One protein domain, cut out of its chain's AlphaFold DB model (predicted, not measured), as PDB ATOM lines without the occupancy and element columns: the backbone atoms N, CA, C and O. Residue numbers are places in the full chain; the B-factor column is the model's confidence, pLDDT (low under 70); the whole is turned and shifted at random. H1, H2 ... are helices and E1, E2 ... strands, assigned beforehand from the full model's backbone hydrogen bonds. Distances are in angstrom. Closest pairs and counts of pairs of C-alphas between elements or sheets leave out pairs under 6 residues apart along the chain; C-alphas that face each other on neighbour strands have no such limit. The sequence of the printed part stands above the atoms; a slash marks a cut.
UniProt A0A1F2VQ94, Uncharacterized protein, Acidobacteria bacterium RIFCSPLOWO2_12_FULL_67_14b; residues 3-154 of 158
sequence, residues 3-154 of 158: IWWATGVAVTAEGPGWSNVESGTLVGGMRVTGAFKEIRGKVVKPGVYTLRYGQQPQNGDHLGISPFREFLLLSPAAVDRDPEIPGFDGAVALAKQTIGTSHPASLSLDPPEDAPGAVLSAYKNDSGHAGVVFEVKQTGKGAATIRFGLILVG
ATOM      1  N   ILE A   3       4.167 -43.690 -47.429       98.06
ATOM      2  CA  ILE A   3       2.809 -43.965 -46.944       98.06
ATOM      3  C   ILE A   3       1.937 -44.261 -48.157       98.06
ATOM      4  O   ILE A   3       1.983 -43.536 -49.153       98.06
ATOM      5  N   TRP A   4       1.145 -45.320 -48.059       97.75
ATOM      6  CA  TRP A   4       0.206 -45.748 -49.084       97.75
ATOM      7  C   TRP A   4      -1.174 -45.883 -48.466       97.75
ATOM      8  O   TRP A   4      -1.312 -46.390 -47.356       97.75
ATOM      9  N   TRP A   5      -2.195 -45.473 -49.203       97.75
ATOM     10  CA  TRP A   5      -3.582 -45.572 -48.770       97.75
ATOM     11  C   TRP A   5      -4.298 -46.657 -49.564       97.75
ATOM     12  O   TRP A   5      -3.981 -46.889 -50.734       97.75
ATOM     13  N   ALA A   6      -5.270 -47.317 -48.937       95.69
ATOM     14  CA  ALA A   6      -6.198 -48.178 -49.653       95.69
ATOM     15  C   ALA A   6      -6.912 -47.370 -50.750       95.69
ATOM     16  O   ALA A   6      -7.176 -46.175 -50.596       95.69
ATOM     17  N   THR A   7      -7.258 -48.018 -51.866       91.88
ATOM     18  CA  THR A   7      -7.989 -47.360 -52.966       91.88
ATOM     19  C   THR A   7      -9.373 -46.865 -52.542       91.88
ATOM     20  O   THR A   7      -9.934 -45.982 -53.194       91.88
ATOM     21  N   GLY A   8      -9.906 -47.428 -51.457       92.12
ATOM     22  CA  GLY A   8     -11.135 -47.017 -50.803       92.12
ATOM     23  C   GLY A   8     -11.182 -47.511 -49.359       92.12
ATOM     24  O   GLY A   8     -10.720 -48.615 -49.070       92.12
ATOM     25  N   VAL A   9     -11.725 -46.688 -48.468       93.31
ATOM     26  CA  VAL A   9     -11.967 -47.016 -47.059       93.31
ATOM     27  C   VAL A   9     -13.461 -47.257 -46.870       93.31
ATOM     28  O   VAL A   9     -14.274 -46.368 -47.130       93.31
ATOM     29  N   ALA A  10     -13.828 -48.466 -46.444       90.88
ATOM     30  CA  ALA A  10     -15.217 -48.816 -46.176       90.88
ATOM     31  C   ALA A  10     -15.766 -48.016 -44.986       90.88
ATOM     32  O   ALA A  10     -15.089 -47.858 -43.970       90.88
ATOM     33  N   VAL A  11     -16.997 -47.522 -45.125       90.12
ATOM     34  CA  VAL A  11     -17.701 -46.772 -44.078       90.12
ATOM     35  C   VAL A  11     -19.067 -47.376 -43.779       90.12
ATOM     36  O   VAL A  11     -19.720 -47.938 -44.658       90.12
ATOM     37  N   THR A  12     -19.503 -47.237 -42.531       87.12
ATOM     38  CA  THR A  12     -20.760 -47.794 -42.010       87.12
ATOM     39  C   THR A  12     -21.907 -46.780 -41.993       87.12
ATOM     40  O   THR A  12     -23.065 -47.175 -41.862       87.12
ATOM     41  N   ALA A  13     -21.611 -45.488 -42.167       84.31
ATOM     42  CA  ALA A  13     -22.581 -44.395 -42.164       84.31
ATOM     43  C   ALA A  13     -22.232 -43.311 -43.199       84.31
ATOM     44  O   ALA A  13     -21.122 -43.274 -43.734       84.31
ATOM     45  N   GLU A  14     -23.201 -42.440 -43.492       80.38
ATOM     46  CA  GLU A  14     -23.032 -41.316 -44.417       80.38
ATOM     47  C   GLU A  14     -22.183 -40.190 -43.801       80.38
ATOM     48  O   GLU A  14     -22.190 -39.964 -42.590       80.38
ATOM     49  N   GLY A  15     -21.479 -39.450 -44.661       80.62
ATOM     50  CA  GLY A  15     -20.687 -38.279 -44.284       80.62
ATOM     51  C   GLY A  15     -19.172 -38.533 -44.200       80.62
ATOM     52  O   GLY A  15     -18.723 -39.671 -44.006       80.62
ATOM     53  N   PRO A  16     -18.359 -37.473 -44.362       80.88
ATOM     54  CA  PRO A  16     -16.909 -37.573 -44.281       80.88
ATOM     55  C   PRO A  16     -16.475 -37.671 -42.817       80.88
ATOM     56  O   PRO A  16     -16.798 -36.806 -42.008       80.88
ATOM     57  N   GLY A  17     -15.724 -38.711 -42.466       87.25
ATOM     58  CA  GLY A  17     -15.163 -38.815 -41.124       87.25
ATOM     59  C   GLY A  17     -14.649 -40.201 -40.775       87.25
ATOM     60  O   GLY A  17     -15.182 -41.218 -41.217       87.25
ATOM     61  N   TRP A  18     -13.619 -40.222 -39.935       92.88
ATOM     62  CA  TRP A  18     -13.067 -41.441 -39.349       92.88
ATOM     63  C   TRP A  18     -14.049 -42.145 -38.406       92.88
ATOM     64  O   TRP A  18     -14.041 -43.368 -38.323       92.88
ATOM     65  N   SER A  19     -14.955 -41.401 -37.770       87.69
ATOM     66  CA  SER A  19     -16.028 -41.938 -36.920       87.69
ATOM     67  C   SER A  19     -16.966 -42.915 -37.640       87.69
ATOM     68  O   SER A  19     -17.617 -43.721 -36.981       87.69
ATOM     69  N   ASN A  20     -17.011 -42.870 -38.975       90.88
ATOM     70  CA  ASN A  20     -17.813 -43.764 -39.810       90.88
ATOM     71  C   ASN A  20     -17.038 -45.015 -40.269       90.88
ATOM     72  O   ASN A  20     -17.583 -45.827 -41.011       90.88
ATOM     73  N   VAL A  21     -15.769 -45.170 -39.879       93.88
ATOM     74  CA  VAL A  21     -14.930 -46.326 -40.222       93.88
ATOM     75  C   VAL A  21     -14.990 -47.342 -39.085       93.88
ATOM     76  O   VAL A  21     -14.879 -46.991 -37.913       93.88
ATOM     77  N   GLU A  22     -15.153 -48.624 -39.404       94.94
ATOM     78  CA  GLU A  22     -15.134 -49.674 -38.385       94.94
ATOM     79  C   GLU A  22     -13.709 -49.874 -37.839       94.94
ATOM     80  O   GLU A  22     -12.744 -49.976 -38.605       94.94
ATOM     81  N   SER A  23     -13.546 -49.927 -36.512       96.81
ATOM     82  CA  SER A  23     -12.233 -50.180 -35.900       96.81
ATOM     83  C   SER A  23     -11.668 -51.526 -36.351       96.81
ATOM     84  O   SER A  23     -12.347 -52.545 -36.329       96.81
ATOM     85  N   GLY A  24     -10.397 -51.524 -36.740       97.62
ATOM     86  CA  GLY A  24      -9.718 -52.657 -37.354       97.62
ATOM     87  C   GLY A  24      -9.715 -52.630 -38.881       97.62
ATOM     88  O   GLY A  24      -8.957 -53.395 -39.471       97.62
ATOM     89  N   THR A  25     -10.463 -51.736 -39.537       97.44
ATOM     90  CA  THR A  25     -10.411 -51.582 -41.001       97.44
ATOM     91  C   THR A  25      -8.982 -51.289 -41.464       97.44
ATOM     92  O   THR A  25      -8.338 -50.373 -40.947       97.44
ATOM     93  N   LEU A  26      -8.485 -52.050 -42.445       97.69
ATOM     94  CA  LEU A  26      -7.217 -51.776 -43.122       97.69
ATOM     95  C   LEU A  26      -7.383 -50.560 -44.040       97.69
ATOM     96  O   LEU A  26      -8.162 -50.598 -44.989       97.69
ATOM     97  N   VAL A  27      -6.639 -49.486 -43.776       97.62
ATOM     98  CA  VAL A  27      -6.780 -48.213 -44.512       97.62
ATOM     99  C   VAL A  27      -5.541 -47.819 -45.299       97.62
ATOM    100  O   VAL A  27      -5.586 -46.895 -46.110       97.62
ATOM    101  N   GLY A  28      -4.433 -48.529 -45.105       97.94
ATOM    102  CA  GLY A  28      -3.201 -48.260 -45.825       97.94
ATOM    103  C   GLY A  28      -2.011 -49.053 -45.308       97.94
ATOM    104  O   GLY A  28      -2.145 -50.025 -44.563       97.94
ATOM    105  N   GLY A  29      -0.827 -48.597 -45.694       98.31
ATOM    106  CA  GLY A  29       0.451 -49.104 -45.227       98.31
ATOM    107  C   GLY A  29       1.488 -47.993 -45.124       98.31
ATOM    108  O   GLY A  29       1.338 -46.912 -45.692       98.31
ATOM    109  N   MET A  30       2.569 -48.275 -44.409       98.31
ATOM    110  CA  MET A  30       3.687 -47.359 -44.221       98.31
ATOM    111  C   MET A  30       5.013 -48.114 -44.279       98.31
ATOM    112  O   MET A  30       5.165 -49.176 -43.674       98.31
ATOM    113  N   ARG A  31       6.012 -47.534 -44.944       98.56
ATOM    114  CA  ARG A  31       7.408 -47.972 -44.867       98.56
ATOM    115  C   ARG A  31       8.246 -46.985 -44.082       98.56
ATOM    116  O   ARG A  31       8.439 -45.831 -44.479       98.56
ATOM    117  N   VAL A  32       8.821 -47.480 -42.995       98.00
ATOM    118  CA  VAL A  32       9.793 -46.762 -42.174       98.00
ATOM    119  C   VAL A  32      11.191 -47.120 -42.669       98.00
ATOM    120  O   VAL A  32      11.561 -48.290 -42.711       98.00
ATOM    121  N   THR A  33      11.970 -46.113 -43.064       96.38
ATOM    122  CA  THR A  33      13.324 -46.291 -43.623       96.38
ATOM    123  C   THR A  33      14.435 -45.762 -42.716       96.38
ATOM    124  O   THR A  33      15.606 -45.992 -42.994       96.38
ATOM    125  N   GLY A  34      14.091 -45.064 -41.631       92.81
ATOM    126  CA  GLY A  34      15.042 -44.415 -40.731       92.81
ATOM    127  C   GLY A  34      14.450 -44.197 -39.342       92.81
ATOM    128  O   GLY A  34      13.487 -44.865 -38.970       92.81
ATOM    129  N   ALA A  35      15.023 -43.266 -38.577       90.06
ATOM    130  CA  ALA A  35      14.548 -42.956 -37.233       90.06
ATOM    131  C   ALA A  35      13.096 -42.455 -37.266       90.06
ATOM    132  O   ALA A  35      12.799 -41.423 -37.867       90.06
ATOM    133  N   PHE A  36      12.204 -43.186 -36.601       96.81
ATOM    134  CA  PHE A  36      10.806 -42.819 -36.440       96.81
ATOM    135  C   PHE A  36      10.350 -43.152 -35.020       96.81
ATOM    136  O   PHE A  36      10.713 -44.198 -34.470       96.81
ATOM    137  N   LYS A  37       9.580 -42.245 -34.421       97.06
ATOM    138  CA  LYS A  37       8.938 -42.452 -33.127       97.06
ATOM    139  C   LYS A  37       7.437 -42.333 -33.311       97.06
ATOM    140  O   LYS A  37       6.983 -41.405 -33.971       97.06
ATOM    141  N   GLU A  38       6.701 -43.270 -32.733       95.81
ATOM    142  CA  GLU A  38       5.244 -43.169 -32.669       95.81
ATOM    143  C   GLU A  38       4.814 -42.110 -31.637       95.81
ATOM    144  O   GLU A  38       5.657 -41.519 -30.954       95.81
ATOM    145  N   ILE A  39       3.513 -41.830 -31.548       95.44
ATOM    146  CA  ILE A  39       2.968 -40.687 -30.804       95.44
ATOM    147  C   ILE A  39       3.253 -40.709 -29.286       95.44
ATOM    148  O   ILE A  39       3.165 -39.681 -28.619       95.44
ATOM    149  N   ARG A  40       3.661 -41.851 -28.723       93.69
ATOM    150  CA  ARG A  40       4.104 -42.020 -27.325       93.69
ATOM    151  C   ARG A  40       5.630 -42.048 -27.176       93.69
ATOM    152  O   ARG A  40       6.165 -42.415 -26.125       93.69
ATOM    153  N   GLY A  41       6.355 -41.664 -28.226       94.94
ATOM    154  CA  GLY A  41       7.803 -41.494 -28.229       94.94
ATOM    155  C   GLY A  41       8.618 -42.787 -28.325       94.94
ATOM    156  O   GLY A  41       9.849 -42.726 -28.211       94.94
ATOM    157  N   LYS A  42       7.992 -43.953 -28.529       95.81
ATOM    158  CA  LYS A  42       8.685 -45.234 -28.720       95.81
ATOM    159  C   LYS A  42       9.213 -45.347 -30.142       95.81
ATOM    160  O   LYS A  42       8.581 -44.924 -31.104       95.81
ATOM    161  N   VAL A  43      10.404 -45.924 -30.270       96.19
ATOM    162  CA  VAL A  43      11.058 -46.104 -31.569       96.19
ATOM    163  C   VAL A  43      10.368 -47.223 -32.340       96.19
ATOM    164  O   VAL A  43      10.281 -48.352 -31.856       96.19
ATOM    165  N   VAL A  44       9.945 -46.922 -33.564       97.56
ATOM    166  CA  VAL A  44       9.490 -47.912 -34.541       97.56
ATOM    167  C   VAL A  44      10.688 -48.293 -35.408       97.56
ATOM    168  O   VAL A  44      11.389 -47.427 -35.937       97.56
ATOM    169  N   LYS A  45      10.961 -49.595 -35.528       96.50
ATOM    170  CA  LYS A  45      12.087 -50.092 -36.329       96.50
ATOM    171  C   LYS A  45      11.842 -49.843 -37.830       96.50
ATOM    172  O   LYS A  45      10.695 -49.755 -38.258       96.50
ATOM    173  N   PRO A  46      12.895 -49.756 -38.661       97.94
ATOM    174  CA  PRO A  46      12.721 -49.782 -40.107       97.94
ATOM    175  C   PRO A  46      11.995 -51.057 -40.555       97.94
ATOM    176  O   PRO A  46      12.296 -52.150 -40.073       97.94
ATOM    177  N   GLY A  47      11.045 -50.921 -41.477       98.19
ATOM    178  CA  GLY A  47      10.173 -52.018 -41.886       98.19
ATOM    179  C   GLY A  47       8.943 -51.551 -42.656       98.19
ATOM    180  O   GLY A  47       8.767 -50.358 -42.910       98.19
ATOM    181  N   VAL A  48       8.103 -52.514 -43.035       98.56
ATOM    182  CA  VAL A  48       6.801 -52.281 -43.674       98.56
ATOM    183  C   VAL A  48       5.700 -52.629 -42.680       98.56
ATOM    184  O   VAL A  48       5.734 -53.684 -42.041       98.56
ATOM    185  N   TYR A  49       4.731 -51.731 -42.569       98.69
ATOM    186  CA  TYR A  49       3.641 -51.777 -41.611       98.69
ATOM    187  C   TYR A  49       2.309 -51.607 -42.327       98.69
ATOM    188  O   TYR A  49       2.214 -50.841 -43.288       98.69
ATOM    189  N   THR A  50       1.284 -52.298 -41.852       98.75
ATOM    190  CA  THR A  50      -0.108 -51.997 -42.183       98.75
ATOM    191  C   THR A  50      -0.617 -50.891 -41.261       98.75
ATOM    192  O   THR A  50      -0.133 -50.717 -40.137       98.75
ATOM    193  N   LEU A  51      -1.587 -50.122 -41.757       98.69
ATOM    194  CA  LEU A  51      -2.292 -49.088 -41.009       98.69
ATOM    195  C   LEU A  51      -3.746 -49.524 -40.851       98.69
ATOM    196  O   LEU A  51      -4.479 -49.597 -41.842       98.69
ATOM    197  N   ARG A  52      -4.164 -49.804 -39.616       98.50
ATOM    198  CA  ARG A  52      -5.565 -50.101 -39.291       98.50
ATOM    199  C   ARG A  52      -6.184 -48.967 -38.496       98.50
ATOM    200  O   ARG A  52      -5.545 -48.441 -37.591       98.50
ATOM    201  N   TYR A  53      -7.418 -48.598 -38.812       98.12
ATOM    202  CA  TYR A  53      -8.140 -47.606 -38.023       98.12
ATOM    203  C   TYR A  53      -8.394 -48.127 -36.602       98.12
ATOM    204  O   TYR A  53      -8.751 -49.292 -36.419       98.12
ATOM    205  N   GLY A  54      -8.226 -47.274 -35.596       96.62
ATOM    206  CA  GLY A  54      -8.583 -47.576 -34.216       96.62
ATOM    207  C   GLY A  54      -9.172 -46.354 -33.530       96.62
ATOM    208  O   GLY A  54      -8.576 -45.280 -33.556       96.62
ATOM    209  N   GLN A  55     -10.318 -46.533 -32.879       94.19
ATOM    210  CA  GLN A  55     -10.932 -45.493 -32.063       94.19
ATOM    211  C   GLN A  55     -10.765 -45.824 -30.580       94.19
ATOM    212  O   GLN A  55     -11.213 -46.873 -30.123       94.19
ATOM    213  N   GLN A  56     -10.136 -44.933 -29.812       89.69
ATOM    214  CA  GLN A  56      -9.974 -45.133 -28.373       89.69
ATOM    215  C   GLN A  56     -11.345 -45.254 -27.677       89.69
ATOM    216  O   GLN A  56     -12.244 -44.453 -27.966       89.69
ATOM    217  N   PRO A  57     -11.532 -46.204 -26.743       86.25
ATOM    218  CA  PRO A  57     -12.766 -46.328 -25.970       86.25
ATOM    219  C   PRO A  57     -13.088 -45.060 -25.167       86.25
ATOM    220  O   PRO A  57     -12.189 -44.372 -24.693       86.25
ATOM    221  N   GLN A  58     -14.374 -44.758 -24.968       81.69
ATOM    222  CA  GLN A  58     -14.809 -43.714 -24.030       81.69
ATOM    223  C   GLN A  58     -14.997 -44.321 -22.638       81.69
ATOM    224  O   GLN A  58     -16.110 -44.650 -22.235       81.69
ATOM    225  N   ASN A  59     -13.904 -44.516 -21.907       80.19
ATOM    226  CA  ASN A  59     -13.954 -44.924 -20.505       80.19
ATOM    227  C   ASN A  59     -12.980 -44.080 -19.666       80.19
ATOM    228  O   ASN A  59     -12.208 -43.287 -20.211       80.19
ATOM    229  N   GLY A  60     -13.037 -44.233 -18.341       72.69
ATOM    230  CA  GLY A  60     -12.245 -43.425 -17.407       72.69
ATOM    231  C   GLY A  60     -10.732 -43.478 -17.651       72.69
ATOM    232  O   GLY A  60     -10.063 -42.474 -17.440       72.69
ATOM    233  N   ASP A  61     -10.215 -44.593 -18.176       76.56
ATOM    234  CA  ASP A  61      -8.778 -44.791 -18.413       76.56
ATOM    235  C   ASP A  61      -8.255 -44.080 -19.674       76.56
ATOM    236  O   ASP A  61      -7.046 -43.983 -19.875       76.56
ATOM    237  N   HIS A  62      -9.148 -43.604 -20.548       77.50
ATOM    238  CA  HIS A  62      -8.788 -43.010 -21.843       77.50
ATOM    239  C   HIS A  62      -9.239 -41.549 -21.976       77.50
ATOM    240  O   HIS A  62      -8.825 -40.848 -22.903       77.50
ATOM    241  N   LEU A  63     -10.082 -41.063 -21.063       73.44
ATOM    242  CA  LEU A  63     -10.624 -39.712 -21.136       73.44
ATOM    243  C   LEU A  63      -9.536 -38.663 -20.852       73.44
ATOM    244  O   LEU A  63      -8.892 -38.690 -19.808       73.44
ATOM    245  N   GLY A  64      -9.344 -37.722 -21.782       76.00
ATOM    246  CA  GLY A  64      -8.388 -36.613 -21.637       76.00
ATOM    247  C   GLY A  64      -6.919 -36.983 -21.865       76.00
ATOM    248  O   GLY A  64      -6.052 -36.122 -21.759       76.00
ATOM    249  N   ILE A  65      -6.637 -38.244 -22.203       81.88
ATOM    250  CA  ILE A  65      -5.291 -38.736 -22.508       81.88
ATOM    251  C   ILE A  65      -4.799 -38.117 -23.819       81.88
ATOM    252  O   ILE A  65      -3.730 -37.517 -23.858       81.88
ATOM    253  N   SER A  66      -5.595 -38.196 -24.885       86.38
ATOM    254  CA  SER A  66      -5.256 -37.636 -26.199       86.38
ATOM    255  C   SER A  66      -6.261 -36.573 -26.653       86.38
ATOM    256  O   SER A  66      -7.422 -36.659 -26.247       86.38
ATOM    257  N   PRO A  67      -5.843 -35.585 -27.476       87.12
ATOM    258  CA  PRO A  67      -6.749 -34.548 -27.984       87.12
ATOM    259  C   PRO A  67      -7.917 -35.127 -28.789       87.12
ATOM    260  O   PRO A  67      -9.062 -34.716 -28.614       87.12
ATOM    261  N   PHE A  68      -7.625 -36.136 -29.614       92.25
ATOM    262  CA  PHE A  68      -8.590 -36.836 -30.456       92.25
ATOM    263  C   PHE A  68      -8.522 -38.334 -30.213       92.25
ATOM    264  O   PHE A  68      -7.499 -38.867 -29.784       92.25
ATOM    265  N   ARG A  69      -9.632 -39.024 -30.477       92.94
ATOM    266  CA  ARG A  69      -9.777 -40.451 -30.170       92.94
ATOM    267  C   ARG A  69      -9.499 -41.353 -31.364       92.94
ATOM    268  O   ARG A  69      -9.435 -42.567 -31.186       92.94
ATOM    269  N   GLU A  70      -9.366 -40.788 -32.553       94.88
ATOM    270  CA  GLU A  70      -9.085 -41.504 -33.786       94.88
ATOM    271  C   GLU A  70      -7.573 -41.671 -34.005       94.88
ATOM    272  O   GLU A  70      -6.802 -40.713 -33.979       94.88
ATOM    273  N   PHE A  71      -7.145 -42.910 -34.251       97.25
ATOM    274  CA  PHE A  71      -5.748 -43.271 -34.488       97.25
ATOM    275  C   PHE A  71      -5.619 -44.210 -35.682       97.25
ATOM    276  O   PHE A  71      -6.544 -44.950 -36.029       97.25
ATOM    277  N   LEU A  72      -4.414 -44.253 -36.248       98.38
ATOM    278  CA  LEU A  72      -3.969 -45.380 -37.063       98.38
ATOM    279  C   LEU A  72      -3.045 -46.264 -36.234       98.38
ATOM    280  O   LEU A  72      -2.021 -45.812 -35.725       98.38
ATOM    281  N   LEU A  73      -3.417 -47.528 -36.098       98.50
ATOM    282  CA  LEU A  73      -2.650 -48.566 -35.430       98.50
ATOM    283  C   LEU A  73      -1.640 -49.164 -36.413       98.50
ATOM    284  O   LEU A  73      -1.992 -49.527 -37.537       98.50
ATOM    285  N   LEU A  74      -0.381 -49.240 -35.981       98.25
ATOM    286  CA  LEU A  74       0.745 -49.688 -36.799       98.25
ATOM    287  C   LEU A  74       1.058 -51.133 -36.465       98.25
ATOM    288  O   LEU A  74       1.600 -51.403 -35.392       98.25
ATOM    289  N   SER A  75       0.794 -52.038 -37.400       98.38
ATOM    290  CA  SER A  75       1.071 -53.467 -37.241       98.38
ATOM    291  C   SER A  75       2.170 -53.904 -38.208       98.38
ATOM    292  O   SER A  75       2.189 -53.438 -39.349       98.38
ATOM    293  N   PRO A  76       3.116 -54.779 -37.818       98.25
ATOM    294  CA  PRO A  76       4.122 -55.255 -38.759       98.25
ATOM    295  C   PRO A  76       3.438 -56.042 -39.882       98.25
ATOM    296  O   PRO A  76       2.736 -57.019 -39.620       98.25
ATOM    297  N   ALA A  77       3.685 -55.682 -41.142       98.31
ATOM    298  CA  ALA A  77       3.041 -56.343 -42.286       98.31
ATOM    299  C   ALA A  77       3.390 -57.845 -42.389       98.31
ATOM    300  O   ALA A  77       2.696 -58.627 -43.028       98.31
ATOM    301  N   ALA A  78       4.475 -58.275 -41.734       97.44
ATOM    302  CA  ALA A  78       4.853 -59.681 -41.645       97.44
ATOM    303  C   ALA A  78       3.889 -60.529 -40.792       97.44
ATOM    304  O   ALA A  78       3.891 -61.749 -40.941       97.44
ATOM    305  N   VAL A  79       3.100 -59.919 -39.903       96.62
ATOM    306  CA  VAL A  79       2.140 -60.625 -39.032       96.62
ATOM    307  C   VAL A  79       0.692 -60.224 -39.303       96.62
ATOM    308  O   VAL A  79      -0.205 -61.014 -39.039       96.62
ATOM    309  N   ASP A  80       0.461 -59.044 -39.877       98.00
ATOM    310  CA  ASP A  80      -0.858 -58.584 -40.307       98.00
ATOM    311  C   ASP A  80      -1.081 -58.896 -41.797       98.00
ATOM    312  O   ASP A  80      -0.812 -58.069 -42.668       98.00
ATOM    313  N   ARG A  81      -1.481 -60.141 -42.089       96.31
ATOM    314  CA  ARG A  81      -1.632 -60.663 -43.464       96.31
ATOM    315  C   ARG A  81      -3.076 -60.893 -43.906       96.31
ATOM    316  O   ARG A  81      -3.298 -61.193 -45.077       96.31
ATOM    317  N   ASP A  82      -4.021 -60.806 -42.982       94.88
ATOM    318  CA  ASP A  82      -5.433 -61.074 -43.238       94.88
ATOM    319  C   ASP A  82      -6.160 -59.750 -43.509       94.88
ATOM    320  O   ASP A  82      -6.121 -58.875 -42.648       94.88
ATOM    321  N   PRO A  83      -6.788 -59.541 -44.678       90.88
ATOM    322  CA  PRO A  83      -7.494 -58.295 -44.960       90.88
ATOM    323  C   PRO A  83      -8.792 -58.123 -44.157       90.88
ATOM    324  O   PRO A  83      -9.321 -57.010 -44.141       90.88
ATOM    325  N   GLU A  84      -9.302 -59.171 -43.500       95.69
ATOM    326  CA  GLU A  84     -10.521 -59.097 -42.690       95.69
ATOM    327  C   GLU A  84     -10.402 -58.070 -41.554       95.69
ATOM    328  O   GLU A  84      -9.307 -57.673 -41.136       95.69
ATOM    329  N   ILE A  85     -11.555 -57.602 -41.063       96.38
ATOM    330  CA  ILE A  85     -11.644 -56.620 -39.977       96.38
ATOM    331  C   ILE A  85     -11.567 -57.376 -38.637       96.38
ATOM    332  O   ILE A  85     -12.535 -58.024 -38.246       96.38
ATOM    333  N   PRO A  86     -10.455 -57.295 -37.879       96.81
ATOM    334  CA  PRO A  86     -10.281 -58.050 -36.638       96.81
ATOM    335  C   PRO A  86     -10.968 -57.378 -35.432       96.81
ATOM    336  O   PRO A  86     -10.736 -57.766 -34.286       96.81
ATOM    337  N   GLY A  87     -11.743 -56.315 -35.672       96.44
ATOM    338  CA  GLY A  87     -12.242 -55.410 -34.645       96.44
ATOM    339  C   GLY A  87     -11.133 -54.604 -33.956       96.44
ATOM    340  O   GLY A  87      -9.944 -54.697 -34.282       96.44
ATOM    341  N   PHE A  88     -11.528 -53.807 -32.960       95.44
ATOM    342  CA  PHE A  88     -10.608 -52.965 -32.190       95.44
ATOM    343  C   PHE A  88      -9.534 -53.783 -31.453       95.44
ATOM    344  O   PHE A  88      -8.342 -53.537 -31.636       95.44
ATOM    345  N   ASP A  89      -9.936 -54.787 -30.669       96.31
ATOM    346  CA  ASP A  89      -9.008 -55.562 -29.835       96.31
ATOM    347  C   ASP A  89      -7.993 -56.353 -30.665       96.31
ATOM    348  O   ASP A  89      -6.808 -56.406 -30.323       96.31
ATOM    349  N   GLY A  90      -8.428 -56.927 -31.790       97.69
ATOM    350  CA  GLY A  90      -7.537 -57.641 -32.698       97.69
ATOM    351  C   GLY A  90      -6.535 -56.707 -33.383       97.69
ATOM    352  O   GLY A  90      -5.343 -57.018 -33.445       97.69
ATOM    353  N   ALA A  91      -6.969 -55.516 -33.807       98.00
ATOM    354  CA  ALA A  91      -6.066 -54.507 -34.362       98.00
ATOM    355  C   ALA A  91      -5.047 -54.007 -33.323       98.00
ATOM    356  O   ALA A  91      -3.861 -53.861 -33.626       98.00
ATOM    357  N   VAL A  92      -5.478 -53.820 -32.073       97.50
ATOM    358  CA  VAL A  92      -4.596 -53.493 -30.945       97.50
ATOM    359  C   VAL A  92      -3.582 -54.613 -30.689       97.50
ATOM    360  O   VAL A  92      -2.398 -54.330 -30.492       97.50
ATOM    361  N   ALA A  93      -4.004 -55.880 -30.713       97.31
ATOM    362  CA  ALA A  93      -3.118 -57.025 -30.513       97.31
ATOM    363  C   ALA A  93      -2.025 -57.118 -31.592       97.31
ATOM    364  O   ALA A  93      -0.863 -57.378 -31.271       97.31
ATOM    365  N   LEU A  94      -2.370 -56.852 -32.855       98.19
ATOM    366  CA  LEU A  94      -1.406 -56.778 -33.956       98.19
ATOM    367  C   LEU A  94      -0.423 -55.611 -33.764       98.19
ATOM    368  O   LEU A  94       0.792 -55.802 -33.841       98.19
ATOM    369  N   ALA A  95      -0.923 -54.421 -33.424       98.06
ATOM    370  CA  ALA A  95      -0.097 -53.220 -33.316       98.06
ATOM    371  C   ALA A  95       0.861 -53.219 -32.113       98.06
ATOM    372  O   ALA A  95       1.927 -52.597 -32.158       98.06
ATOM    373  N   LYS A  96       0.549 -53.960 -31.040       97.44
ATOM    374  CA  LYS A  96       1.482 -54.183 -29.915       97.44
ATOM    375  C   LYS A  96       2.782 -54.862 -30.355       97.44
ATOM    376  O   LYS A  96       3.832 -54.616 -29.758       97.44
ATOM    377  N   GLN A  97       2.747 -55.658 -31.425       97.19
ATOM    378  CA  GLN A  97       3.925 -56.370 -31.933       97.19
ATOM    379  C   GLN A  97       4.955 -55.439 -32.592       97.19
ATOM    380  O   GLN A  97       6.109 -55.827 -32.755       97.19
ATOM    381  N   THR A  98       4.586 -54.197 -32.926       97.19
ATOM    382  CA  THR A  98       5.499 -53.220 -33.543       97.19
ATOM    383  C   THR A  98       6.586 -52.735 -32.589       97.19
ATOM    384  O   THR A  98       7.751 -52.642 -32.978       97.19
ATOM    385  N   ILE A  99       6.214 -52.437 -31.342       94.00
ATOM    386  CA  ILE A  99       7.125 -51.908 -30.313       94.00
ATOM    387  C   ILE A  99       7.358 -52.886 -29.154       94.00
ATOM    388  O   ILE A  99       8.249 -52.653 -28.342       94.00
ATOM    389  N   GLY A 100       6.594 -53.983 -29.078       89.19
ATOM    390  CA  GLY A 100       6.749 -55.018 -28.052       89.19
ATOM    391  C   GLY A 100       6.364 -54.548 -26.648       89.19
ATOM    392  O   GLY A 100       6.981 -54.969 -25.674       89.19
ATOM    393  N   THR A 101       5.381 -53.649 -26.536       87.44
ATOM    394  CA  THR A 101       4.917 -53.104 -25.248       87.44
ATOM    395  C   THR A 101       3.455 -53.456 -24.973       87.44
ATOM    396  O   THR A 101       2.762 -54.012 -25.825       87.44
ATOM    397  N   SER A 102       2.963 -53.110 -23.781       88.44
ATOM    398  CA  SER A 102       1.548 -53.253 -23.420       88.44
ATOM    399  C   SER A 102       0.616 -52.351 -24.235       88.44
ATOM    400  O   SER A 102      -0.574 -52.659 -24.325       88.44
ATOM    401  N   HIS A 103       1.134 -51.276 -24.835       90.69
ATOM    402  CA  HIS A 103       0.377 -50.344 -25.667       90.69
ATOM    403  C   HIS A 103       0.653 -50.582 -27.161       90.69
ATOM    404  O   HIS A 103       1.777 -50.949 -27.526       90.69
ATOM    405  N   PRO A 104      -0.358 -50.401 -28.031       95.56
ATOM    406  CA  PRO A 104      -0.162 -50.505 -29.471       95.56
ATOM    407  C   PRO A 104       0.710 -49.351 -29.978       95.56
ATOM    408  O   PRO A 104       0.653 -48.248 -29.436       95.56
ATOM    409  N   ALA A 105       1.490 -49.591 -31.033       97.31
ATOM    410  CA  ALA A 105       2.094 -48.496 -31.784       97.31
ATOM    411  C   ALA A 105       1.004 -47.744 -32.562       97.31
ATOM    412  O   ALA A 105       0.197 -48.376 -33.250       97.31
ATOM    413  N   SER A 106       0.986 -46.415 -32.472       96.81
ATOM    414  CA  SER A 106      -0.094 -45.604 -33.036       96.81
ATOM    415  C   SER A 106       0.373 -44.265 -33.617       96.81
ATOM    416  O   SER A 106       1.345 -43.656 -33.167       96.81
ATOM    417  N   LEU A 107      -0.353 -43.797 -34.632       97.69
ATOM    418  CA  LEU A 107      -0.280 -42.441 -35.177       97.69
ATOM    419  C   LEU A 107      -1.568 -41.710 -34.815       97.69
ATOM    420  O   LEU A 107      -2.653 -42.268 -34.989       97.69
ATOM    421  N   SER A 108      -1.441 -40.481 -34.323       97.19
ATOM    422  CA  SER A 108      -2.592 -39.628 -34.012       97.19
ATOM    423  C   SER A 108      -3.154 -39.002 -35.278       97.19
ATOM    424  O   SER A 108      -2.395 -38.676 -36.199       97.19
ATOM    425  N   LEU A 109      -4.471 -38.819 -35.292       97.56
ATOM    426  CA  LEU A 109      -5.180 -38.125 -36.353       97.56
ATOM    427  C   LEU A 109      -5.728 -36.807 -35.817       97.56
ATOM    428  O   LEU A 109      -6.435 -36.803 -34.814       97.56
ATOM    429  N   ASP A 110      -5.407 -35.716 -36.505       97.19
ATOM    430  CA  ASP A 110      -6.106 -34.449 -36.319       97.19
ATOM    431  C   ASP A 110      -7.314 -34.419 -37.273       97.19
ATOM    432  O   ASP A 110      -7.184 -34.814 -38.447       97.19
ATOM    433  N   PRO A 111      -8.488 -33.959 -36.811       95.50
ATOM    434  CA  PRO A 111      -9.631 -33.728 -37.680       95.50
ATOM    435  C   PRO A 111      -9.341 -32.574 -38.665       95.50
ATOM    436  O   PRO A 111      -8.376 -31.825 -38.486       95.50
ATOM    437  N   PRO A 112     -10.130 -32.427 -39.747       93.88
ATOM    438  CA  PRO A 112      -9.894 -31.412 -40.778       93.88
ATOM    439  C   PRO A 112      -9.688 -29.986 -40.253       93.88
ATOM    440  O   PRO A 112      -8.872 -29.250 -40.805       93.88
ATOM    441  N   GLU A 113     -10.428 -29.600 -39.216       94.00
ATOM    442  CA  GLU A 113     -10.377 -28.288 -38.571       94.00
ATOM    443  C   GLU A 113      -9.041 -28.002 -37.864       94.00
ATOM    444  O   GLU A 113      -8.633 -26.844 -37.804       94.00
ATOM    445  N   ASP A 114      -8.323 -29.044 -37.436       95.44
ATOM    446  CA  ASP A 114      -7.019 -28.968 -36.763       95.44
ATOM    447  C   ASP A 114      -5.841 -29.321 -37.693       95.44
ATOM    448  O   ASP A 114      -4.676 -29.277 -37.293       95.44
ATOM    449  N   ALA A 115      -6.126 -29.626 -38.965       95.69
ATOM    450  CA  ALA A 115      -5.148 -29.972 -39.997       95.69
ATOM    451  C   ALA A 115      -5.131 -28.935 -41.144       95.69
ATOM    452  O   ALA A 115      -5.579 -29.220 -42.268       95.69
ATOM    453  N   PRO A 116      -4.625 -27.708 -40.897       94.50
ATOM    454  CA  PRO A 116      -4.623 -26.639 -41.887       94.50
ATOM    455  C   PRO A 116      -3.678 -26.932 -43.061       94.50
ATOM    456  O   PRO A 116      -2.650 -27.590 -42.919       94.50
ATOM    457  N   GLY A 117      -3.990 -26.364 -44.228       94.94
ATOM    458  CA  GLY A 117      -3.119 -26.395 -45.409       94.94
ATOM    459  C   GLY A 117      -3.696 -27.167 -46.594       94.94
ATOM    460  O   GLY A 117      -4.871 -27.512 -46.626       94.94
ATOM    461  N   ALA A 118      -2.885 -27.409 -47.619       97.31
ATOM    462  CA  ALA A 118      -3.272 -28.223 -48.775       97.31
ATOM    463  C   ALA A 118      -2.986 -29.714 -48.522       97.31
ATOM    464  O   ALA A 118      -2.169 -30.055 -47.668       97.31
ATOM    465  N   VAL A 119      -3.612 -30.613 -49.287       97.12
ATOM    466  CA  VAL A 119      -3.259 -32.046 -49.254       97.12
ATOM    467  C   VAL A 119      -1.768 -32.204 -49.586       97.12
ATOM    468  O   VAL A 119      -1.255 -31.523 -50.474       97.12
ATOM    469  N   LEU A 120      -1.076 -33.083 -48.861       97.31
ATOM    470  CA  LEU A 120       0.377 -33.297 -48.890       97.31
ATOM    471  C   LEU A 120       1.234 -32.126 -48.379       97.31
ATOM    472  O   LEU A 120       2.454 -32.155 -48.535       97.31
ATOM    473  N   SER A 121       0.638 -31.117 -47.737       98.06
ATOM    474  CA  SER A 121       1.402 -30.085 -47.026       98.06
ATOM    475  C   SER A 121       1.627 -30.462 -45.561       98.06
ATOM    476  O   SER A 121       0.790 -31.116 -44.935       98.06
ATOM    477  N   ALA A 122       2.786 -30.066 -45.032       98.19
ATOM    478  CA  ALA A 122       3.101 -30.198 -43.619       98.19
ATOM    479  C   ALA A 122       2.554 -29.001 -42.833       98.19
ATOM    480  O   ALA A 122       2.581 -27.870 -43.322       98.19
ATOM    481  N   TYR A 123       2.131 -29.244 -41.598       98.31
ATOM    482  CA  TYR A 123       1.650 -28.215 -40.680       98.31
ATOM    483  C   TYR A 123       2.152 -28.480 -39.258       98.31
ATOM    484  O   TYR A 123       2.698 -29.547 -38.966       98.31
ATOM    485  N   LYS A 124       1.980 -27.491 -38.379       97.56
ATOM    486  CA  LYS A 124       2.105 -27.654 -36.929       97.56
ATOM    487  C   LYS A 124       0.794 -27.239 -36.276       97.56
ATOM    488  O   LYS A 124       0.266 -26.197 -36.654       97.56
ATOM    489  N   ASN A 125       0.295 -28.036 -35.336       94.81
ATOM    490  CA  ASN A 125      -0.882 -27.687 -34.541       94.81
ATOM    491  C   ASN A 125      -0.489 -26.939 -33.254       94.81
ATOM    492  O   ASN A 125       0.696 -26.802 -32.930       94.81
ATOM    493  N   ASP A 126      -1.491 -26.484 -32.501       91.50
ATOM    494  CA  ASP A 126      -1.307 -25.703 -31.268       91.50
ATOM    495  C   ASP A 126      -0.628 -26.495 -30.140       91.50
ATOM    496  O   ASP A 126      -0.008 -25.914 -29.248       91.50
ATOM    497  N   SER A 127      -0.662 -27.831 -30.207       91.00
ATOM    498  CA  SER A 127       0.083 -28.719 -29.299       91.00
ATOM    499  C   SER A 127       1.563 -28.869 -29.686       91.00
ATOM    500  O   SER A 127       2.312 -29.607 -29.043       91.00
ATOM    501  N   GLY A 128       2.010 -28.193 -30.751       93.44
ATOM    502  CA  GLY A 128       3.374 -28.263 -31.265       93.44
ATOM    503  C   GLY A 128       3.697 -29.560 -32.013       93.44
ATOM    504  O   GLY A 128       4.858 -29.776 -32.374       93.44
ATOM    505  N   HIS A 129       2.704 -30.421 -32.262       96.50
ATOM    506  CA  HIS A 129       2.878 -31.595 -33.116       96.50
ATOM    507  C   HIS A 129       2.950 -31.155 -34.576       96.50
ATOM    508  O   HIS A 129       2.300 -30.192 -34.974       96.50
ATOM    509  N   ALA A 130       3.746 -31.859 -35.375       97.75
ATOM    510  CA  ALA A 130       3.798 -31.686 -36.816       97.75
ATOM    511  C   ALA A 130       3.139 -32.871 -37.523       97.75
ATOM    512  O   ALA A 130       3.460 -34.041 -37.266       97.75
ATOM    513  N   GLY A 131       2.250 -32.545 -38.453       98.00
ATOM    514  CA  GLY A 131       1.527 -33.509 -39.267       98.00
ATOM    515  C   GLY A 131       1.614 -33.196 -40.752       98.00
ATOM    516  O   GLY A 131       2.160 -32.171 -41.167       98.00
ATOM    517  N   VAL A 132       1.078 -34.109 -41.555       98.50
ATOM    518  CA  VAL A 132       0.857 -33.920 -42.994       98.50
ATOM    519  C   VAL A 132      -0.622 -34.121 -43.284       98.50
ATOM    520  O   VAL A 132      -1.231 -35.059 -42.770       98.50
ATOM    521  N   VAL A 133      -1.194 -33.244 -44.105       98.56
ATOM    522  CA  VAL A 133      -2.600 -33.337 -44.511       98.56
ATOM    523  C   VAL A 133      -2.769 -34.417 -45.580       98.56
ATOM    524  O   VAL A 133      -2.093 -34.391 -46.611       98.56
ATOM    525  N   PHE A 134      -3.715 -35.329 -45.377       98.06
ATOM    526  CA  PHE A 134      -4.075 -36.383 -46.322       98.06
ATOM    527  C   PHE A 134      -5.577 -36.406 -46.602       98.06
ATOM    528  O   PHE A 134      -6.390 -35.904 -45.826       98.06
ATOM    529  N   GLU A 135      -5.927 -37.033 -47.723       96.69
ATOM    530  CA  GLU A 135      -7.297 -37.386 -48.074       96.69
ATOM    531  C   GLU A 135      -7.347 -38.841 -48.542       96.69
ATOM    532  O   GLU A 135      -6.510 -39.276 -49.338       96.69
ATOM    533  N   VAL A 136      -8.340 -39.591 -48.063       95.88
ATOM    534  CA  VAL A 136      -8.642 -40.950 -48.533       95.88
ATOM    535  C   VAL A 136     -10.071 -41.024 -49.043       95.88
ATOM    536  O   VAL A 136     -10.977 -40.387 -48.507       95.88
ATOM    537  N   LYS A 137     -10.284 -41.805 -50.103       93.62
ATOM    538  CA  LYS A 137     -11.621 -42.020 -50.663       93.62
ATOM    539  C   LYS A 137     -12.409 -42.966 -49.770       93.62
ATOM    540  O   LYS A 137     -11.892 -44.009 -49.375       93.62
ATOM    541  N   GLN A 138     -13.667 -42.639 -49.514       91.12
ATOM    542  CA  GLN A 138     -14.609 -43.565 -48.894       91.12
ATOM    543  C   GLN A 138     -15.250 -44.452 -49.964       91.12
ATOM    544  O   GLN A 138     -15.488 -44.026 -51.097       91.12
ATOM    545  N   THR A 139     -15.568 -45.683 -49.587       88.62
ATOM    546  CA  THR A 139     -16.407 -46.601 -50.366       88.62
ATOM    547  C   THR A 139     -17.630 -46.973 -49.541       88.62
ATOM    548  O   THR A 139     -17.492 -47.331 -48.374       88.62
ATOM    549  N   GLY A 140     -18.820 -46.894 -50.137       78.12
ATOM    550  CA  GLY A 140     -20.092 -47.077 -49.434       78.12
ATOM    551  C   GLY A 140     -21.158 -46.101 -49.932       78.12
ATOM    552  O   GLY A 140     -21.031 -45.538 -51.023       78.12
ATOM    553  N   LYS A 141     -22.224 -45.896 -49.148       64.31
ATOM    554  CA  LYS A 141     -23.255 -44.892 -49.464       64.31
ATOM    555  C   LYS A 141     -22.687 -43.475 -49.311       64.31
ATOM    556  O   LYS A 141     -22.070 -43.174 -48.299       64.31
ATOM    557  N   GLY A 142     -22.929 -42.617 -50.308       63.31
ATOM    558  CA  GLY A 142     -22.558 -41.197 -50.261       63.31
ATOM    559  C   GLY A 142     -21.063 -40.935 -50.459       63.31
ATOM    560  O   GLY A 142     -20.435 -40.351 -49.584       63.31
ATOM    561  N   ALA A 143     -20.502 -41.374 -51.596       63.00
ATOM    562  CA  ALA A 143     -19.086 -41.217 -51.946       63.00
ATOM    563  C   ALA A 143     -18.527 -39.830 -51.571       63.00
ATOM    564  O   ALA A 143     -18.941 -38.807 -52.119       63.00
ATOM    565  N   ALA A 144     -17.565 -39.826 -50.653       84.81
ATOM    566  CA  ALA A 144     -16.899 -38.644 -50.128       84.81
ATOM    567  C   ALA A 144     -15.431 -38.976 -49.794       84.81
ATOM    568  O   ALA A 144     -14.948 -40.093 -50.015       84.81
ATOM    569  N   THR A 145     -14.688 -37.978 -49.329       91.62
ATOM    570  CA  THR A 145     -13.290 -38.114 -48.908       91.62
ATOM    571  C   THR A 145     -13.172 -37.854 -47.416       91.62
ATOM    572  O   THR A 145     -13.716 -36.872 -46.914       91.62
ATOM    573  N   ILE A 146     -12.413 -38.691 -46.709       94.19
ATOM    574  CA  ILE A 146     -11.980 -38.385 -45.344       94.19
ATOM    575  C   ILE A 146     -10.706 -37.564 -45.466       94.19
ATOM    576  O   ILE A 146      -9.676 -38.079 -45.901       94.19
ATOM    577  N   ARG A 147     -10.794 -36.291 -45.093       96.19
ATOM    578  CA  ARG A 147      -9.650 -35.398 -44.928       96.19
ATOM    579  C   ARG A 147      -9.173 -35.450 -43.481       96.19
ATOM    580  O   ARG A 147     -10.000 -35.550 -42.582       96.19
ATOM    581  N   PHE A 148      -7.867 -35.418 -43.256       97.44
ATOM    582  CA  PHE A 148      -7.293 -35.493 -41.911       97.44
ATOM    583  C   PHE A 148      -5.834 -35.045 -41.901       97.44
ATOM    584  O   PHE A 148      -5.156 -35.053 -42.931       97.44
ATOM    585  N   GLY A 149      -5.342 -34.702 -40.717       98.19
ATOM    586  CA  GLY A 149      -3.920 -34.563 -40.452       98.19
ATOM    587  C   GLY A 149      -3.362 -35.847 -39.854       98.19
ATOM    588  O   GLY A 149      -3.911 -36.375 -38.893       98.19
ATOM    589  N   LEU A 150      -2.278 -36.376 -40.416       98.25
ATOM    590  CA  LEU A 150      -1.544 -37.493 -39.822       98.25
ATOM    591  C   LEU A 150      -0.341 -36.951 -39.056       98.25
ATOM    592  O   LEU A 150       0.586 -36.421 -39.676       98.25
ATOM    593  N   ILE A 151      -0.326 -37.108 -37.732       98.12
ATOM    594  CA  ILE A 151       0.801 -36.667 -36.906       98.12
ATOM    595  C   ILE A 151       1.996 -37.600 -37.108       98.12
ATOM    596  O   ILE A 151       1.930 -38.796 -36.822       98.12
ATOM    597  N   LEU A 152       3.110 -37.032 -37.579       97.38
ATOM    598  CA  LEU A 152       4.367 -37.750 -37.833       97.38
ATOM    599  C   LEU A 152       5.489 -37.328 -36.880       97.38
ATOM    600  O   LEU A 152       6.471 -38.053 -36.721       97.38
ATOM    601  N   VAL A 153       5.363 -36.162 -36.248       97.00
ATOM    602  CA  VAL A 153       6.258 -35.712 -35.182       97.00
ATOM    603  C   VAL A 153       5.402 -35.164 -34.056       97.00
ATOM    604  O   VAL A 153       4.807 -34.102 -34.176       97.00
ATOM    605  N   GLY A 154       5.357 -35.872 -32.941       94.94
ATOM    606  CA  GLY A 154       4.588 -35.457 -31.783       94.94
ATOM    607  C   GLY A 154       4.917 -36.328 -30.588       94.94
ATOM    608  O   GLY A 154       5.585 -37.356 -30.711       94.94
TER     609      GLY A 154
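This is residues 3 to 154 of the 158 residues of an uncharacterized protein of Acidobacteria bacterium RIFCSPLOWO2_12_FULL_67_14b (UniProt A0A1F2VQ94). One eight-stranded sheet, curled like part of a barrel, folds back on itself: E1 to E5 make the large leaf, E7 and E6 the small one partly facing it, with E8 as the hinge. H1 packs on the large leaf over E3 and E4, and residues 59 to 64 stick out. The 152 printed residues run E1 E2 E3 E4 H1 E5 E6 E7 E8; the class is mostly strand, with under half of the residues in named elements. The antiparallel order is E1 E2 E3 E4 E5 E8 E7 E6; the whole is compact, radius of gyration of the C-alphas 14.5 A, spans 39 by 36 by 35 A.

Start at edge strand E1, residues 3 to 5: N 4 is 2.9 A from O 29 of E2, residues 26 to 32. Next find E3, residues 47 to 55, with N 30 and O 49 2.8 A apart, then E4, residues 70 to 76, with N 52 and O 73 3.0 A apart; E1 to E4 form a meander, each strand the antiparallel neighbour of the one before. H1, residues 87 to 99, is on the sheet at a height of 7.5 A, slantwise to the strands; its closest C-alphas to E4 are those of Ala 95 and Ser 75, 4.1 A. In H1, 6 of 9 O i to N i+4 pairs are within hydrogen-bond range. E5, residues 106 to 110, is staggered: it pairs with E4 at N 72 and O 107, 2.9 A, and with E8, residues 145 to 153, at N 110 and O 149, 2.9 A. E6, residues 122 to 124, the other edge strand, is the antiparallel neighbour of E7, residues 130 to 139, with N 123 and O 131 3.0 A apart; N 134 of E7 and O 148 of E8 are 2.9 A apart. E6 E7 E8 are a second meander, and E5 E6 E7 E8 a Greek key, the first strand the antiparallel neighbour of the fourth.

Find C-alpha 3 at (2.809, -43.965, -46.944), where E1 begins. E3 spans 24.2 A, H1 20.2 A and E7 28.5 A; E8 runs 24.0 A to C-alpha 153 at (6.258, -35.712, -35.182).

The farthest C-alphas, of Ala 35 and Lys 141, are 39.8 A apart. The printed part has no cut; the links E1 to E2, E2 to E3, E3 to E4 and E5 to E6 are long. Residues 141 to 143 have pLDDT under 70.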